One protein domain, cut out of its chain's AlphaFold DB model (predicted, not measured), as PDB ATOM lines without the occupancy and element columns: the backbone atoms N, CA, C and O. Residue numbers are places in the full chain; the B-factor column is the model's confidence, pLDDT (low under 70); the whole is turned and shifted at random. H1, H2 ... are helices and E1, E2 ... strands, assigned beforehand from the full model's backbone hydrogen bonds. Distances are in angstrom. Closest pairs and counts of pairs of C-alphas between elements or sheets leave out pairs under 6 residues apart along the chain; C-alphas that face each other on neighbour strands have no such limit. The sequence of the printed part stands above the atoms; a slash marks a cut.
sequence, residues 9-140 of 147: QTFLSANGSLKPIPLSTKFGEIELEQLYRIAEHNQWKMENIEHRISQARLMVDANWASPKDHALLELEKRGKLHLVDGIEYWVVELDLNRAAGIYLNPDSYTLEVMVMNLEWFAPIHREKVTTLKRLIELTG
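This is residues 9 to 140 of the 147 residues of an uncharacterized protein of Planktothrix agardhii CCAP 1459/11A (UniProt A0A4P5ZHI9). A twisted wall of four strands, E3 to E6, has the short helix H4 packed over one face, and H1 comes in near H4 and only grazes the sheet. Away from this sheet, H2 and H3 pack steeply on each other as a second part, and the small hairpin of E1 and E2 comes closest to it where Leu 12 nears H3. The printed part has 132 residues with four named helices and six named strands, in the order E1 E2 H1 H2 H3 E3 E4 E5 E6 H4, and its class is mixed, helices and strands. Both sheets are antiparallel, the larger in the order E3, E4, E5, E6 and the smaller E1, E2. The whole is compact, with a radius of gyration of the C-alphas of 14.7 A, and rounded in outline, with spans of 40 by 37 by 23 A.

E1, residues 9 to 12, and E2, residues 18 to 22, form an antiparallel hairpin at 147 degrees, with N 11 and O 19 2.9 A apart, within hydrogen-bond range. H1, residues 32 to 41, is apart from E1. The link after H1 holds residues 45 to 46, which pair antiparallel with residues 90 to 91 of E3, residues 89 to 95. H2, residues 49 to 61, is apart from H1 and not on the sheet of E3. H3, residues 67 to 77, touches H2 at a steep tilt of 63 degrees, opposite ways; their closest C-alphas, those of Ala 56 and Asp 69, are 4.8 A apart. The closest C-alphas of E1 and H3, those of Leu 12 and Lys 68, are 6.7 A apart. E3 begins a meander, each strand the antiparallel neighbour of the one before, that goes on through E4, residues 98 to 105, E5, residues 110 to 117, and E6, residues 122 to 129. Each step is a hairpin, with these pairs within hydrogen-bond range: N 92 and O 100 between E3 and E4, 2.8 A; N 101 and O 114 between E4 and E5, 2.8 A; N 115 and O 125 between E5 and E6, 2.8 A. E3 and E6 are the edge strands. H4, residues 132 to 139, is on this sheet at a height of 9.0 A. It lies over E5 and runs along the strands, at 8 degrees to E5 on the local plane. The closest C-alphas of E5 and H4, those of Val 113 and Leu 138, are 7.3 A apart. H1 only grazes the sheet, with its residues 32 to 39, and H1 and H4 are near each other, with 7 pairs of C-alphas within 10 A. In H1, H2, H3 and H4 every O i to N i+4 pair is within hydrogen-bond range.

E1 begins at C-alpha 9, at (216.605, 183.310, 310.697), and runs to Leu 12, and E2 runs from Leu 18 to Pro 22. H1, Leu 32 to His 41, is 14.3 A long from first to last C-alpha, H2, Ile 49 to Asp 61, 18.3 A, and H3, Pro 67 to Lys 77, 15.3 A. E3, Tyr 89 to Asp 95, measures 18.2 A, and begins at C-alpha 89, at (218.890, 189.013, 298.588). E4, Arg 98 to Asn 105, measures 22.2 A, E5, Thr 110 to Asn 117, 22.8 A, and E6, Ala 122 to Val 129, 19.7 A. H4, from Leu 132, ends at Thr 139, C-alpha at (226.608, 183.188, 290.191).

The two C-alphas farthest apart, those of Arg 78 and Lys 133, are 40.8 A apart. The printed part has no cut. The link from H3 to E3, 11 residues, is long. Mean pLDDT of the printed part is 86.2, and residues 86 to 88, in that link, are under 70.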
ATOM      1  N   GLN A   9     216.469 181.928 311.178       83.12
ATOM      2  CA  GLN A   9     216.605 183.310 310.697       83.12
ATOM      3  C   GLN A   9     215.218 183.898 310.402       83.12
ATOM      4  O   GLN A   9     214.351 183.185 309.885       83.12
ATOM      5  N   THR A  10     214.995 185.172 310.723       86.06
ATOM      6  CA  THR A  10     213.716 185.869 310.522       86.06
ATOM      7  C   THR A  10     213.716 186.727 309.253       86.06
ATOM      8  O   THR A  10     214.451 187.701 309.157       86.06
ATOM      9  N   PHE A  11     212.824 186.432 308.306       84.12
ATOM     10  CA  PHE A  11     212.729 187.114 307.004       84.12
ATOM     11  C   PHE A  11     211.418 187.895 306.840       84.12
ATOM     12  O   PHE A  11     210.475 187.678 307.598       84.12
ATOM     13  N   LEU A  12     211.330 188.771 305.832       84.75
ATOM     14  CA  LEU A  12     210.144 189.568 305.505       84.75
ATOM     15  C   LEU A  12     209.483 189.054 304.214       84.75
ATOM     16  O   LEU A  12     209.783 189.489 303.101       84.75
ATOM     17  N   SER A  13     208.535 188.140 304.387       82.69
ATOM     18  CA  SER A  13     207.803 187.470 303.303       82.69
ATOM     19  C   SER A  13     207.158 188.425 302.287       82.69
ATOM     20  O   SER A  13     207.004 189.627 302.520       82.69
ATOM     21  N   ALA A  14     206.722 187.888 301.143       78.88
ATOM     22  CA  ALA A  14     206.166 188.697 300.054       78.88
ATOM     23  C   ALA A  14     204.893 189.468 300.459       78.88
ATOM     24  O   ALA A  14     204.593 190.520 299.895       78.88
ATOM     25  N   ASN A  15     204.161 188.973 301.462       83.75
ATOM     26  CA  ASN A  15     202.983 189.641 302.016       83.75
ATOM     27  C   ASN A  15     203.311 190.664 303.128       83.75
ATOM     28  O   ASN A  15     202.395 191.235 303.713       83.75
ATOM     29  N   GLY A  16     204.595 190.890 303.426       81.81
ATOM     30  CA  GLY A  16     205.059 191.816 304.459       81.81
ATOM     31  C   GLY A  16     205.049 191.251 305.884       81.81
ATOM     32  O   GLY A  16     205.318 191.992 306.827       81.81
ATOM     33  N   SER A  17     204.761 189.960 306.082       86.31
ATOM     34  CA  SER A  17     204.854 189.317 307.402       86.31
ATOM     35  C   SER A  17     206.271 188.831 307.727       86.31
ATOM     36  O   SER A  17     207.025 188.443 306.829       86.31
ATOM     37  N   LEU A  18     206.629 188.826 309.016       87.06
ATOM     38  CA  LEU A  18     207.882 188.233 309.491       87.06
ATOM     39  C   LEU A  18     207.754 186.709 309.581       87.06
ATOM     40  O   LEU A  18     206.809 186.203 310.190       87.06
ATOM     41  N   LYS A  19     208.716 185.981 309.009       87.19
ATOM     42  CA  LYS A  19     208.706 184.516 308.943       87.19
ATOM     43  C   LYS A  19     210.040 183.918 309.402       87.19
ATOM     44  O   LYS A  19     211.060 184.201 308.775       87.19
ATOM     45  N   PRO A  20     210.053 183.070 310.448       87.06
ATOM     46  CA  PRO A  20     211.248 182.338 310.844       87.06
ATOM     47  C   PRO A  20     211.472 181.125 309.932       87.06
ATOM     48  O   PRO A  20     210.540 180.369 309.644       87.06
ATOM     49  N   ILE A  21     212.715 180.905 309.508       86.62
ATOM     50  CA  ILE A  21     213.119 179.752 308.695       86.62
ATOM     51  C   ILE A  21     214.317 179.058 309.358       86.62
ATOM     52  O   ILE A  21     215.339 179.705 309.597       86.62
ATOM     53  N   PRO A  22     214.233 177.748 309.654       87.50
ATOM     54  CA  PRO A  22     215.375 176.974 310.137       87.50
ATOM     55  C   PRO A  22     216.538 176.965 309.140       87.50
ATOM     56  O   PRO A  22     216.310 176.786 307.943       87.50
ATOM     57  N   LEU A  23     217.783 177.035 309.620       85.06
ATOM     58  CA  LEU A  23     218.974 176.933 308.754       85.06
ATOM     59  C   LEU A  23     219.083 175.595 307.998       85.06
ATOM     60  O   LEU A  23     219.736 175.521 306.962       85.06
ATOM     61  N   SER A  24     218.399 174.548 308.466       86.81
ATOM     62  CA  SER A  24     218.302 173.247 307.788       86.81
ATOM     63  C   SER A  24     217.190 173.175 306.728       86.81
ATOM     64  O   SER A  24     216.885 172.096 306.224       86.81
ATOM     65  N   THR A  25     216.499 174.282 306.448       88.88
ATOM     66  CA  THR A  25     215.421 174.321 305.449       88.88
ATOM     67  C   THR A  25     215.994 174.215 304.045       88.88
ATOM     68  O   THR A  25     217.030 174.810 303.751       88.88
ATOM     69  N   LYS A  26     215.293 173.489 303.170       89.75
ATOM     70  CA  LYS A  26     215.683 173.306 301.772       89.75
ATOM     71  C   LYS A  26     214.932 174.245 300.832       89.75
ATOM     72  O   LYS A  26     213.718 174.394 300.946       89.75
ATOM     73  N   PHE A  27     215.664 174.804 299.875       88.31
ATOM     74  CA  PHE A  27     215.160 175.552 298.728       88.31
ATOM     75  C   PHE A  27     215.543 174.770 297.461       88.31
ATOM     76  O   PHE A  27     216.603 174.978 296.875       88.31
ATOM     77  N   GLY A  28     214.722 173.776 297.105       87.06
ATOM     78  CA  GLY A  28     215.115 172.699 296.187       87.06
ATOM     79  C   GLY A  28     215.960 171.634 296.896       87.06
ATOM     80  O   GLY A  28     215.573 171.131 297.947       87.06
ATOM     81  N   GLU A  29     217.120 171.292 296.341       89.06
ATOM     82  CA  GLU A  29     218.109 170.391 296.958       89.06
ATOM     83  C   GLU A  29     219.158 171.144 297.793       89.06
ATOM     84  O   GLU A  29     220.078 170.535 298.332       89.06
ATOM     85  N   ILE A  30     219.017 172.467 297.905       90.88
ATOM     86  CA  ILE A  30     219.980 173.362 298.544       90.88
ATOM     87  C   ILE A  30     219.515 173.670 299.963       90.88
ATOM     88  O   ILE A  30     218.431 174.223 300.150       90.88
ATOM     89  N   GLU A  31     220.326 173.340 300.963       90.69
ATOM     90  CA  GLU A  31     220.054 173.759 302.341       90.69
ATOM     91  C   GLU A  31     220.457 175.217 302.557       90.69
ATOM     92  O   GLU A  31     221.472 175.680 302.030       90.69
ATOM     93  N   LEU A  32     219.683 175.942 303.368       87.56
ATOM     94  CA  LEU A  32     219.968 177.338 303.686       87.56
ATOM     95  C   LEU A  32     221.389 177.486 304.256       87.56
ATOM     96  O   LEU A  32     222.153 178.297 303.749       87.56
ATOM     97  N   GLU A  33     221.801 176.640 305.205       88.00
ATOM     98  CA  GLU A  33     223.173 176.630 305.738       88.00
ATOM     99  C   GLU A  33     224.249 176.474 304.645       88.00
ATOM    100  O   GLU A  33     225.288 177.134 304.699       88.00
ATOM    101  N   GLN A  34     224.009 175.643 303.626       89.00
ATOM    102  CA  GLN A  34     224.943 175.485 302.505       89.00
ATOM    103  C   GLN A  34     225.032 176.763 301.671       89.00
ATOM    104  O   GLN A  34     226.129 177.163 301.284       89.00
ATOM    105  N   LEU A  35     223.901 177.429 301.432       88.31
ATOM    106  CA  LEU A  35     223.854 178.691 300.700       88.31
ATOM    107  C   LEU A  35     224.667 179.788 301.398       88.31
ATOM    108  O   LEU A  35     225.420 180.495 300.735       88.31
ATOM    109  N   TYR A  36     224.591 179.880 302.730       86.12
ATOM    110  CA  TYR A  36     225.425 180.803 303.509       86.12
ATOM    111  C   TYR A  36     226.916 180.527 303.328       86.12
ATOM    112  O   TYR A  36     227.680 181.454 303.074       86.12
ATOM    113  N   ARG A  37     227.331 179.258 303.415       88.19
ATOM    114  CA  ARG A  37     228.738 178.877 303.225       88.19
ATOM    115  C   ARG A  37     229.234 179.229 301.821       88.19
ATOM    116  O   ARG A  37     230.369 179.660 301.668       88.19
ATOM    117  N   ILE A  38     228.385 179.070 300.804       88.19
ATOM    118  CA  ILE A  38     228.695 179.459 299.420       88.19
ATOM    119  C   ILE A  38     228.813 180.975 299.301       88.19
ATOM    120  O   ILE A  38     229.764 181.456 298.689       88.19
ATOM    121  N   ALA A  39     227.873 181.720 299.880       87.81
ATOM    122  CA  ALA A  39     227.891 183.174 299.862       87.81
ATOM    123  C   ALA A  39     229.142 183.735 300.547       87.81
ATOM    124  O   ALA A  39     229.791 184.623 300.003       87.81
ATOM    125  N   GLU A  40     229.516 183.184 301.701       87.38
ATOM    126  CA  GLU A  40     230.735 183.551 302.425       87.38
ATOM    127  C   GLU A  40     231.992 183.209 301.614       87.38
ATOM    128  O   GLU A  40     232.845 184.072 301.407       87.38
ATOM    129  N   HIS A  41     232.079 181.983 301.087       88.56
ATOM    130  CA  HIS A  41     233.218 181.532 300.288       88.56
ATOM    131  C   HIS A  41     233.436 182.388 299.033       88.56
ATOM    132  O   HIS A  41     234.570 182.725 298.705       88.56
ATOM    133  N   ASN A  42     232.351 182.759 298.350       83.88
ATOM    134  CA  ASN A  42     232.387 183.559 297.127       83.88
ATOM    135  C   ASN A  42     232.277 185.070 297.382       83.88
ATOM    136  O   ASN A  42     232.111 185.829 296.431       83.88
ATOM    137  N   GLN A  43     232.338 185.509 298.643       84.69
ATOM    138  CA  GLN A  43     232.260 186.922 299.030       84.69
ATOM    139  C   GLN A  43     231.030 187.649 298.459       84.69
ATOM    140  O   GLN A  43     231.094 188.823 298.086       84.69
ATOM    141  N   TRP A  44     229.894 186.955 298.377       86.88
ATOM    142  CA  TRP A  44     228.648 187.553 297.916       86.88
ATOM    143  C   TRP A  44     228.226 188.669 298.856       86.88
ATOM    144  O   TRP A  44     228.210 188.516 300.081       86.88
ATOM    145  N   LYS A  45     227.828 189.797 298.276       83.25
ATOM    146  CA  LYS A  45     227.365 190.933 299.057       83.25
ATOM    147  C   LYS A  45     225.927 190.658 299.459       83.25
ATOM    148  O   LYS A  45     225.050 190.501 298.613       83.25
ATOM    149  N   MET A  46     225.679 190.588 300.761       80.31
ATOM    150  CA  MET A  46     224.311 190.661 301.257       80.31
ATOM    151  C   MET A  46     223.755 192.033 300.902       80.31
ATOM    152  O   MET A  46     224.458 193.041 301.018       80.31
ATOM    153  N   GLU A  47     222.499 192.088 300.484       76.38
ATOM    154  CA  GLU A  47     221.872 193.381 300.291       76.38
ATOM    155  C   GLU A  47     221.691 194.070 301.651       76.38
ATOM    156  O   GLU A  47     220.946 193.594 302.515       76.38
ATOM    157  N   ASN A  48     222.406 195.181 301.856       77.44
ATOM    158  CA  ASN A  48     222.343 195.951 303.097       77.44
ATOM    159  C   ASN A  48     220.907 196.462 303.321       77.44
ATOM    160  O   ASN A  48     220.256 196.964 302.402       77.44
ATOM    161  N   ILE A  49     220.430 196.365 304.563       81.81
ATOM    162  CA  ILE A  49     219.120 196.858 304.990       81.81
ATOM    163  C   ILE A  49     218.908 198.340 304.641       81.81
ATOM    164  O   ILE A  49     217.806 198.710 304.250       81.81
ATOM    165  N   GLU A  50     219.953 199.171 304.683       85.44
ATOM    166  CA  GLU A  50     219.884 200.593 304.307       85.44
ATOM    167  C   GLU A  50     219.585 200.788 302.815       85.44
ATOM    168  O   GLU A  50     218.767 201.633 302.439       85.44
ATOM    169  N   HIS A  51     220.206 199.972 301.956       82.38
ATOM    170  CA  HIS A  51     219.919 199.981 300.524       82.38
ATOM    171  C   HIS A  51     218.475 199.543 300.269       82.38
ATOM    172  O   HIS A  51     217.751 200.216 299.542       82.38
ATOM    173  N   ARG A  52     218.018 198.485 300.948       83.25
ATOM    174  CA  ARG A  52     216.640 197.982 300.838       83.25
ATOM    175  C   ARG A  52     215.603 199.012 301.274       83.25
ATOM    176  O   ARG A  52     214.581 199.156 300.619       83.25
ATOM    177  N   ILE A  53     215.866 199.742 302.354       89.19
ATOM    178  CA  ILE A  53     215.019 200.850 302.813       89.19
ATOM    179  C   ILE A  53     214.982 201.965 301.770       89.19
ATOM    180  O   ILE A  53     213.909 202.476 301.454       89.19
ATOM    181  N   SER A  54     216.141 202.335 301.221       89.38
ATOM    182  CA  SER A  54     216.226 203.373 300.191       89.38
ATOM    183  C   SER A  54     215.434 202.977 298.943       89.38
ATOM    184  O   SER A  54     214.636 203.770 298.452       89.38
ATOM    185  N   GLN A  55     215.573 201.729 298.485       83.62
ATOM    186  CA  GLN A  55     214.781 201.171 297.387       83.62
ATOM    187  C   GLN A  55     213.287 201.154 297.720       83.62
ATOM    188  O   GLN A  55     212.486 201.637 296.929       83.62
ATOM    189  N   ALA A  56     212.897 200.684 298.908       88.31
ATOM    190  CA  ALA A  56     211.499 200.667 299.334       88.31
ATOM    191  C   ALA A  56     210.879 202.075 299.330       88.31
ATOM    192  O   ALA A  56     209.751 202.238 298.869       88.31
ATOM    193  N   ARG A  57     211.615 203.107 299.771       93.25
ATOM    194  CA  ARG A  57     211.176 204.514 299.694       93.25
ATOM    195  C   ARG A  57     210.954 204.952 298.250       93.25
ATOM    196  O   ARG A  57     209.879 205.451 297.942       93.25
ATOM    197  N   LEU A  58     211.914 204.682 297.362       89.88
ATOM    198  CA  LEU A  58     211.784 204.990 295.935       89.88
ATOM    199  C   LEU A  58     210.576 204.287 295.302       89.88
ATOM    200  O   LEU A  58     209.845 204.902 294.532       89.88
ATOM    201  N   MET A  59     210.329 203.021 295.649       85.44
ATOM    202  CA  MET A  59     209.172 202.272 295.152       85.44
ATOM    203  C   MET A  59     207.850 202.840 295.682       85.44
ATOM    204  O   MET A  59     206.865 202.867 294.945       85.44
ATOM    205  N   VAL A  60     207.810 203.320 296.932       90.44
ATOM    206  CA  VAL A  60     206.629 204.001 297.489       90.44
ATOM    207  C   VAL A  60     206.384 205.317 296.761       90.44
ATOM    208  O   VAL A  60     205.263 205.555 296.315       90.44
ATOM    209  N   ASP A  61     207.424 206.129 296.582       90.25
ATOM    210  CA  ASP A  61     207.338 207.417 295.890       90.25
ATOM    211  C   ASP A  61     206.901 207.244 294.423       90.25
ATOM    212  O   ASP A  61     206.126 208.045 293.900       90.25
ATOM    213  N   ALA A  62     207.333 206.159 293.773       86.19
ATOM    214  CA  ALA A  62     206.936 205.781 292.416       86.19
ATOM    215  C   ALA A  62     205.572 205.061 292.327       86.19
ATOM    216  O   ALA A  62     205.142 204.706 291.230       86.19
ATOM    217  N   ASN A  63     204.884 204.832 293.453       87.69
ATOM    218  CA  ASN A  63     203.631 204.069 293.546       87.69
ATOM    219  C   ASN A  63     203.727 202.632 292.975       87.69
ATOM    220  O   ASN A  63     202.761 202.092 292.431       87.69
ATOM    221  N   TRP A  64     204.904 202.014 293.097       85.19
ATOM    222  CA  TRP A  64     205.205 200.631 292.699       85.19
ATOM    223  C   TRP A  64     205.551 199.723 293.888       85.19
ATOM    224  O   TRP A  64     205.870 198.550 293.696       85.19
ATOM    225  N   ALA A  65     205.484 200.250 295.112       82.50
ATOM    226  CA  ALA A  65     205.783 199.508 296.326       82.50
ATOM    227  C   ALA A  65     204.876 198.290 296.523       82.50
ATOM    228  O   ALA A  65     203.657 198.329 296.343       82.50
ATOM    229  N   SER A  66     205.490 197.202 296.969       83.62
ATOM    230  CA  SER A  66     204.811 195.996 297.421       83.62
ATOM    231  C   SER A  66     204.424 196.093 298.907       83.62
ATOM    232  O   SER A  66     204.965 196.920 299.649       83.62
ATOM    233  N   PRO A  67     203.535 195.214 299.416       86.75
ATOM    234  CA  PRO A  67     203.247 195.124 300.852       86.75
ATOM    235  C   PRO A  67     204.500 194.915 301.712       86.75
ATOM    236  O   PRO A  67     204.580 195.405 302.837       86.75
ATOM    237  N   LYS A  68     205.499 194.221 301.161       87.81
ATOM    238  CA  LYS A  68     206.804 194.013 301.782       87.81
ATOM    239  C   LYS A  68     207.581 195.322 301.948       87.81
ATOM    240  O   LYS A  68     208.139 195.544 303.018       87.81
ATOM    241  N   ASP A  69     207.576 196.200 300.948       88.88
ATOM    242  CA  ASP A  69     208.243 197.508 301.030       88.88
ATOM    243  C   ASP A  69     207.596 198.379 302.113       88.88
ATOM    244  O   ASP A  69     208.281 198.908 302.987       88.88
ATOM    245  N   HIS A  70     206.262 198.435 302.144       91.38
ATOM    246  CA  HIS A  70     205.532 199.149 303.194       91.38
ATOM    247  C   HIS A  70     205.808 198.591 304.597       91.38
ATOM    248  O   HIS A  70     206.024 199.360 305.535       91.38
ATOM    249  N   ALA A  71     205.830 197.265 304.753       91.62
ATOM    250  CA  ALA A  71     206.137 196.629 306.029       91.62
ATOM    251  C   ALA A  71     207.579 196.911 306.482       91.62
ATOM    252  O   ALA A  71     207.803 197.184 307.663       91.62
ATOM    253  N   LEU A  72     208.544 196.905 305.556       91.12
ATOM    254  CA  LEU A  72     209.939 197.237 305.841       91.12
ATOM    255  C   LEU A  72     210.082 198.675 306.360       91.12
ATOM    256  O   LEU A  72     210.734 198.893 307.382       91.12
ATOM    257  N   LEU A  73     209.434 199.642 305.706       94.12
ATOM    258  CA  LEU A  73     209.463 201.049 306.124       94.12
ATOM    259  C   LEU A  73     208.745 201.281 307.460       94.12
ATOM    260  O   LEU A  73     209.179 202.097 308.272       94.12
ATOM    261  N   GLU A  74     207.675 200.539 307.747       94.19
ATOM    262  CA  GLU A  74     207.010 200.615 309.050       94.19
ATOM    263  C   GLU A  74     207.872 200.002 310.170       94.19
ATOM    264  O   GLU A  74     207.898 200.523 311.289       94.19
ATOM    265  N   LEU A  75     208.624 198.928 309.892       92.12
ATOM    266  CA  LEU A  75     209.611 198.373 310.827       92.12
ATOM    267  C   LEU A  75     210.761 199.354 311.084       92.12
ATOM    268  O   LEU A  75     211.150 199.517 312.243       92.12
ATOM    269  N   GLU A  76     211.262 200.034 310.048       93.94
ATOM    270  CA  GLU A  76     212.234 201.130 310.174       93.94
ATOM    271  C   GLU A  76     211.697 202.232 311.089       93.94
ATOM    272  O   GLU A  76     212.313 202.545 312.109       93.94
ATOM    273  N   LYS A  77     210.505 202.758 310.789       95.56
ATOM    274  CA  LYS A  77     209.857 203.824 311.564       95.56
ATOM    275  C   LYS A  77     209.674 203.463 313.040       95.56
ATOM    276  O   LYS A  77     209.728 204.336 313.903       95.56
ATOM    277  N   ARG A  78     209.460 202.180 313.342       94.12
ATOM    278  CA  ARG A  78     209.300 201.657 314.709       94.12
ATOM    279  C   ARG A  78     210.619 201.271 315.388       94.12
ATOM    280  O   ARG A  78     210.570 200.786 316.517       94.12
ATOM    281  N   GLY A  79     211.770 201.417 314.727       91.12
ATOM    282  CA  GLY A  79     213.072 200.984 315.252       91.12
ATOM    283  C   GLY A  79     213.206 199.461 315.399       91.12
ATOM    284  O   GLY A  79     213.989 198.969 316.210       91.12
ATOM    285  N   LYS A  80     212.418 198.692 314.639       91.12
ATOM    286  CA  LYS A  80     212.291 197.229 314.743       91.12
ATOM    287  C   LYS A  80     212.993 196.463 313.620       91.12
ATOM    288  O   LYS A  80     212.738 195.278 313.443       91.12
ATOM    289  N   LEU A  81     213.905 197.106 312.891       87.50
ATOM    290  CA  LEU A  81     214.694 196.448 311.837       87.50
ATOM    291  C   LEU A  81     215.571 195.313 312.367       87.50
ATOM    292  O   LEU A  81     215.816 194.361 311.641       87.50
ATOM    293  N   HIS A  82     215.969 195.375 313.642       85.19
ATOM    294  CA  HIS A  82     216.702 194.303 314.319       85.19
ATOM    295  C   HIS A  82     215.925 192.976 314.406       85.19
ATOM    296  O   HIS A  82     216.513 191.966 314.764       85.19
ATOM    297  N   LEU A  83     214.614 192.974 314.132       83.69
ATOM    298  CA  LEU A  83     213.800 191.755 314.066       83.69
ATOM    299  C   LEU A  83     213.914 191.033 312.719       83.69
ATOM    300  O   LEU A  83     213.390 189.933 312.579       83.69
ATOM    301  N   VAL A  84     214.512 191.671 311.713       82.62
ATOM    302  CA  VAL A  84     214.769 191.061 310.413       82.62
ATOM    303  C   VAL A  84     216.202 190.561 310.439       82.62
ATOM    304  O   VAL A  84     217.143 191.347 310.313       82.62
ATOM    305  N   ASP A  85     216.363 189.251 310.561       74.94
ATOM    306  CA  ASP A  85     217.646 188.620 310.322       74.94
ATOM    307  C   ASP A  85     217.806 188.529 308.806       74.94
ATOM    308  O   ASP A  85     217.309 187.623 308.133       74.94
ATOM    309  N   GLY A  86     218.379 189.592 308.242       63.12
ATOM    310  CA  GLY A  86     218.489 189.755 306.801       63.12
ATOM    311  C   GLY A  86     219.134 188.528 306.173       63.12
ATOM    312  O   GLY A  86     220.081 188.007 306.745       63.12
ATOM    313  N   ILE A  87     218.576 188.069 305.046       60.72
ATOM    314  CA  ILE A  87     219.218 187.843 303.736       60.72
ATOM    315  C   ILE A  87     218.140 187.378 302.758       60.72
ATOM    316  O   ILE A  87     218.013 186.208 302.412       60.72
ATOM    317  N   GLU A  88     217.294 188.298 302.324       61.72
ATOM    318  CA  GLU A  88     216.370 187.937 301.245       61.72
ATOM    319  C   GLU A  88     217.038 188.041 299.885       61.72
ATOM    320  O   GLU A  88     216.557 187.432 298.939       61.72
ATOM    321  N   TYR A  89     218.165 188.750 299.815       72.69
ATOM    322  CA  TYR A  89     218.890 189.013 298.588       72.69
ATOM    323  C   TYR A  89     220.394 188.945 298.843       72.69
ATOM    324  O   TYR A  89     220.923 189.629 299.727       72.69
ATOM    325  N   TRP A  90     221.081 188.138 298.043       86.38
ATOM    326  CA  TRP A  90     222.495 188.360 297.757       86.38
ATOM    327  C   TRP A  90     222.619 189.013 296.393       86.38
ATOM    328  O   TRP A  90     221.870 188.687 295.473       86.38
ATOM    329  N   VAL A  91     223.592 189.902 296.263       85.81
ATOM    330  CA  VAL A  91     224.015 190.461 294.988       85.81
ATOM    331  C   VAL A  91     225.440 190.003 294.725       85.81
ATOM    332  O   VAL A  91     226.327 190.116 295.576       85.81
ATOM    333  N   VAL A  92     225.645 189.476 293.527       87.75
ATOM    334  CA  VAL A  92     226.932 188.998 293.041       87.75
ATOM    335  C   VAL A  92     227.264 189.773 291.782       87.75
ATOM    336  O   VAL A  92     226.519 189.719 290.807       87.75
ATOM    337  N   GLU A  93     228.365 190.512 291.795       87.50
ATOM    338  CA  GLU A  93     228.914 191.108 290.578       87.50
ATOM    339  C   GLU A  93     229.503 189.973 289.732       87.50
ATOM    340  O   GLU A  93     230.388 189.253 290.191       87.50
ATOM    341  N   LEU A  94     228.969 189.765 288.527       85.94
ATOM    342  CA  LEU A  94     229.454 188.719 287.621       85.94
ATOM    343  C   LEU A  94     230.591 189.257 286.751       85.94
ATOM    344  O   LEU A  94     231.611 188.598 286.571       85.94
ATOM    345  N   ASP A  95     230.396 190.462 286.217       86.88
ATOM    346  CA  ASP A  95     231.374 191.242 285.464       86.88
ATOM    347  C   ASP A  95     230.984 192.730 285.480       86.88
ATOM    348  O   ASP A  95     230.044 193.128 286.169       86.88
ATOM    349  N   LEU A  96     231.702 193.559 284.714       83.50
ATOM    350  CA  LEU A  96     231.515 195.014 284.668       83.50
ATOM    351  C   LEU A  96     230.077 195.456 284.352       83.50
ATOM    352  O   LEU A  96     229.659 196.511 284.820       83.50
ATOM    353  N   ASN A  97     229.327 194.668 283.578       87.94
ATOM    354  CA  ASN A  97     228.006 195.052 283.084       87.94
ATOM    355  C   ASN A  97     226.892 194.136 283.597       87.94
ATOM    356  O   ASN A  97     225.734 194.321 283.209       87.94
ATOM    357  N   ARG A  98     227.200 193.143 284.440       88.75
ATOM    358  CA  ARG A  98     226.224 192.156 284.910       88.75
ATOM    359  C   ARG A  98     226.344 191.871 286.398       88.75
ATOM    360  O   ARG A  98     227.433 191.667 286.927       88.75
ATOM    361  N   ALA A  99     225.193 191.734 287.044       89.62
ATOM    362  CA  ALA A  99     225.091 191.226 288.408       89.62
ATOM    363  C   ALA A  99     223.997 190.161 288.515       89.62
ATOM    364  O   ALA A  99     222.970 190.251 287.844       89.62
ATOM    365  N   ALA A 100     224.201 189.166 289.373       90.31
ATOM    366  CA  ALA A 100     223.181 188.208 289.770       90.31
ATOM    367  C   ALA A 100     222.595 188.600 291.130       90.31
ATOM    368  O   ALA A 100     223.314 188.708 292.121       90.31
ATOM    369  N   GLY A 101     221.280 188.787 291.177       88.00
ATOM    370  CA  GLY A 101     220.496 188.827 292.402       88.00
ATOM    371  C   GLY A 101     219.990 187.428 292.740       88.00
ATOM    372  O   GLY A 101     219.411 186.751 291.891       88.00
ATOM    373  N   ILE A 102     220.194 186.993 293.977       89.00
ATOM    374  CA  ILE A 102     219.782 185.681 294.475       89.00
ATOM    375  C   ILE A 102     218.709 185.914 295.523       89.00
ATOM    376  O   ILE A 102     219.007 186.415 296.605       89.00
ATOM    377  N   TYR A 103     217.474 185.562 295.190       86.44
ATOM    378  CA  TYR A 103     216.304 185.748 296.028       86.44
ATOM    379  C   TYR A 103     215.881 184.438 296.687       86.44
ATOM    380  O   TYR A 103     215.601 183.439 296.018       86.44
ATOM    381  N   LEU A 104     215.776 184.464 298.012       86.00
ATOM    382  CA  LEU A 104     215.129 183.407 298.779       86.00
ATOM    383  C   LEU A 104     213.652 183.735 298.952       86.00
ATOM    384  O   LEU A 104     213.310 184.686 299.652       86.00
ATOM    385  N   ASN A 105     212.769 182.925 298.363       84.38
ATOM    386  CA  ASN A 105     211.341 183.044 298.618       84.38
ATOM    387  C   ASN A 105     210.940 182.141 299.794       84.38
ATOM    388  O   ASN A 105     210.863 180.917 299.627       84.38
ATOM    389  N   PRO A 106     210.643 182.714 300.970       78.19
ATOM    390  CA  PRO A 106     210.320 181.932 302.151       78.19
ATOM    391  C   PRO A 106     208.903 181.343 302.096       78.19
ATOM    392  O   PRO A 106     208.583 180.453 302.882       78.19
ATOM    393  N   ASP A 107     208.039 181.827 301.202       82.62
ATOM    394  CA  ASP A 107     206.646 181.396 301.065       82.62
ATOM    395  C   ASP A 107     206.512 180.181 300.158       82.62
ATOM    396  O   ASP A 107     205.783 179.248 300.487       82.62
ATOM    397  N   SER A 108     207.257 180.166 299.054       84.88
ATOM    398  CA  SER A 108     207.289 179.036 298.125       84.88
ATOM    399  C   SER A 108     208.444 178.067 298.361       84.88
ATOM    400  O   SER A 108     208.496 177.045 297.682       84.88
ATOM    401  N   TYR A 109     209.367 178.368 299.283       84.31
ATOM    402  CA  TYR A 109     210.606 177.606 299.497       84.31
ATOM    403  C   TYR A 109     211.384 177.382 298.192       84.31
ATOM    404  O   TYR A 109     211.896 176.300 297.904       84.31
ATOM    405  N   THR A 110     211.466 178.433 297.377       88.38
ATOM    406  CA  THR A 110     212.201 178.431 296.108       88.38
ATOM    407  C   THR A 110     213.343 179.429 296.160       88.38
ATOM    408  O   THR A 110     213.165 180.545 296.648       88.38
ATOM    409  N   LEU A 111     214.485 179.040 295.606       90.25
ATOM    410  CA  LEU A 111     215.587 179.942 295.308       90.25
ATOM    411  C   LEU A 111     215.404 180.463 293.880       90.25
ATOM    412  O   LEU A 111     215.250 179.672 292.950       90.25
ATOM    413  N   GLU A 112     215.402 181.775 293.695       91.00
ATOM    414  CA  GLU A 112     215.383 182.407 292.377       91.00
ATOM    415  C   GLU A 112     216.687 183.158 292.145       91.00
ATOM    416  O   GLU A 112     217.147 183.895 293.011       91.00
ATOM    417  N   VAL A 113     217.272 182.992 290.964       91.38
ATOM    418  CA  VAL A 113     218.430 183.771 290.529       91.38
ATOM    419  C   VAL A 113     218.006 184.617 289.344       91.38
ATOM    420  O   VAL A 113     217.456 184.111 288.365       91.38
ATOM    421  N   MET A 114     218.251 185.917 289.438       90.00
ATOM    422  CA  MET A 114     218.007 186.884 288.380       90.00
ATOM    423  C   MET A 114     219.326 187.538 287.998       90.00
ATOM    424  O   MET A 114     219.945 188.202 288.820       90.00
ATOM    425  N   VAL A 115     219.737 187.384 286.746       89.31
ATOM    426  CA  VAL A 115     220.885 188.109 286.204       89.31
ATOM    427  C   VAL A 115     220.374 189.382 285.545       89.31
ATOM    428  O   VAL A 115     219.479 189.337 284.698       89.31
ATOM    429  N   MET A 116     220.945 190.514 285.933       85.31
ATOM    430  CA  MET A 116     220.631 191.831 285.400       85.31
ATOM    431  C   MET A 116     221.802 192.377 284.600       85.31
ATOM    432  O   MET A 116     222.961 192.172 284.959       85.31
ATOM    433  N   ASN A 117     221.482 193.115 283.545       85.88
ATOM    434  CA  ASN A 117     222.407 194.054 282.938       85.88
ATOM    435  C   ASN A 117     222.366 195.370 283.734       85.88
ATOM    436  O   ASN A 117     221.291 195.934 283.939       85.88
ATOM    437  N   LEU A 118     223.531 195.835 284.182       82.00
ATOM    438  CA  LEU A 118     223.684 197.015 285.035       82.00
ATOM    439  C   LEU A 118     223.593 198.341 284.268       82.00
ATOM    440  O   LEU A 118     223.160 199.333 284.841       82.00
ATOM    441  N   GLU A 119     223.959 198.366 282.987       83.12
ATOM    442  CA  GLU A 119     223.879 199.565 282.140       83.12
ATOM    443  C   GLU A 119     222.418 199.944 281.863       83.12
ATOM    444  O   GLU A 119     222.037 201.111 281.932       83.12
ATOM    445  N   TRP A 120     221.585 198.934 281.606       79.25
ATOM    446  CA  TRP A 120     220.179 199.112 281.230       79.25
ATOM    447  C   TRP A 120     219.200 198.840 282.376       79.25
ATOM    448  O   TRP A 120     217.992 198.930 282.166       79.25
ATOM    449  N   PHE A 121     219.703 198.470 283.562       73.62
ATOM    450  CA  PHE A 121     218.907 198.038 284.718       73.62
ATOM    451  C   PHE A 121     217.805 197.026 284.345       73.62
ATOM    452  O   PHE A 121     216.675 197.098 284.826       73.62
ATOM    453  N   ALA A 122     218.129 196.080 283.458       74.06
ATOM    454  CA  ALA A 122     217.161 195.163 282.858       74.06
ATOM    455  C   ALA A 122     217.500 193.694 283.163       74.06
ATOM    456  O   ALA A 122     218.673 193.310 283.086       74.06
ATOM    457  N   PRO A 123     216.503 192.840 283.469       79.44
ATOM    458  CA  PRO A 123     216.735 191.413 283.647       79.44
ATOM    459  C   PRO A 123     217.079 190.768 282.301       79.44
ATOM    460  O   PRO A 123     216.326 190.883 281.337       79.44
ATOM    461  N   ILE A 124     218.204 190.056 282.244       88.19
ATOM    462  CA  ILE A 124     218.619 189.278 281.065       88.19
ATOM    463  C   ILE A 124     218.376 187.778 281.245       88.19
ATOM    464  O   ILE A 124     218.251 187.052 280.264       88.19
ATOM    465  N   HIS A 125     218.284 187.310 282.493       88.75
ATOM    466  CA  HIS A 125     217.941 185.929 282.829       88.75
ATOM    467  C   HIS A 125     217.221 185.881 284.174       88.75
ATOM    468  O   HIS A 125     217.574 186.623 285.090       88.75
ATOM    469  N   ARG A 126     216.241 184.990 284.322       89.69
ATOM    470  CA  ARG A 126     215.595 184.702 285.608       89.69
ATOM    471  C   ARG A 126     215.208 183.236 285.667       89.69
ATOM    472  O   ARG A 126     214.523 182.742 284.777       89.69
ATOM    473  N   GLU A 127     215.614 182.554 286.728       91.62
ATOM    474  CA  GLU A 127     215.411 181.115 286.864       91.62
ATOM    475  C   GLU A 127     215.186 180.708 288.321       91.62
ATOM    476  O   GLU A 127     215.824 181.230 289.235       91.62
ATOM    477  N   LYS A 128     214.286 179.740 288.529       93.12
ATOM    478  CA  LYS A 128     214.171 179.016 289.799       93.12
ATOM    479  C   LYS A 128     215.246 177.942 289.845       93.12
ATOM    480  O   LYS A 128     215.237 177.028 289.025       93.12
ATOM    481  N   VAL A 129     216.140 178.040 290.815       92.31
ATOM    482  CA  VAL A 129     217.295 177.157 290.944       92.31
ATOM    483  C   VAL A 129     217.013 176.094 291.993       92.31
ATOM    484  O   VAL A 129     216.648 176.401 293.124       92.31
ATOM    485  N   THR A 130     217.190 174.831 291.615       89.69
ATOM    486  CA  THR A 130     216.940 173.687 292.504       89.69
ATOM    487  C   THR A 130     218.205 172.946 292.910       89.69
ATOM    488  O   THR A 130     218.154 172.182 293.868       89.69
ATOM    489  N   THR A 131     219.332 173.163 292.225       90.44
ATOM    490  CA  THR A 131     220.589 172.445 292.476       90.44
ATOM    491  C   THR A 131     221.745 173.408 292.719       90.44
ATOM    492  O   THR A 131     221.828 174.478 292.112       90.44
ATOM    493  N   LEU A 132     222.683 172.999 293.578       89.31
ATOM    494  CA  LEU A 132     223.901 173.764 293.864       89.31
ATOM    495  C   LEU A 132     224.730 174.035 292.605       89.31
ATOM    496  O   LEU A 132     225.246 175.134 292.431       89.31
ATOM    497  N   LYS A 133     224.825 173.046 291.707       90.44
ATOM    498  CA  LYS A 133     225.557 173.181 290.444       90.44
ATOM    499  C   LYS A 133     225.014 174.349 289.625       90.44
ATOM    500  O   LYS A 133     225.782 175.204 289.201       90.44
ATOM    501  N   ARG A 134     223.692 174.405 289.448       92.19
ATOM    502  CA  ARG A 134     223.055 175.451 288.651       92.19
ATOM    503  C   ARG A 134     223.152 176.824 289.311       92.19
ATOM    504  O   ARG A 134     223.334 177.813 288.611       92.19
ATOM    505  N   LEU A 135     223.086 176.881 290.642       91.31
ATOM    506  CA  LEU A 135     223.341 178.112 291.387       91.31
ATOM    507  C   LEU A 135     224.734 178.653 291.057       91.31
ATOM    508  O   LEU A 135     224.846 179.779 290.591       91.31
ATOM    509  N   ILE A 136     225.765 177.817 291.213       89.44
ATOM    510  CA  ILE A 136     227.159 178.186 290.948       89.44
ATOM    511  C   ILE A 136     227.361 178.599 289.486       89.44
ATOM    512  O   ILE A 136     228.047 179.580 289.243       89.44
ATOM    513  N   GLU A 137     226.748 177.920 288.515       90.06
ATOM    514  CA  GLU A 137     226.820 178.318 287.097       90.06
ATOM    515  C   GLU A 137     226.274 179.730 286.835       90.06
ATOM    516  O   GLU A 137     226.766 180.427 285.953       90.06
ATOM    517  N   LEU A 138     225.242 180.148 287.573       89.75
ATOM    518  CA  LEU A 138     224.599 181.452 287.389       89.75
ATOM    519  C   LEU A 138     225.274 182.577 288.183       89.75
ATOM    520  O   LEU A 138     225.094 183.748 287.853       89.75
ATOM    521  N   THR A 139     226.015 182.234 289.237       87.19
ATOM    522  CA  THR A 139     226.608 183.188 290.191       87.19
ATOM    523  C   THR A 139     228.136 183.167 290.199       87.19
ATOM    524  O   THR A 139     228.761 183.968 290.883       87.19
ATOM    525  N   GLY A 140     228.743 182.207 289.508       73.12
ATOM    526  CA  GLY A 140     230.178 181.996 289.394       73.12
ATOM    527  C   GLY A 140     230.671 182.447 288.027       73.12
ATOM    528  O   GLY A 140     230.120 182.072 286.995       73.12
TER     529      GLY A 140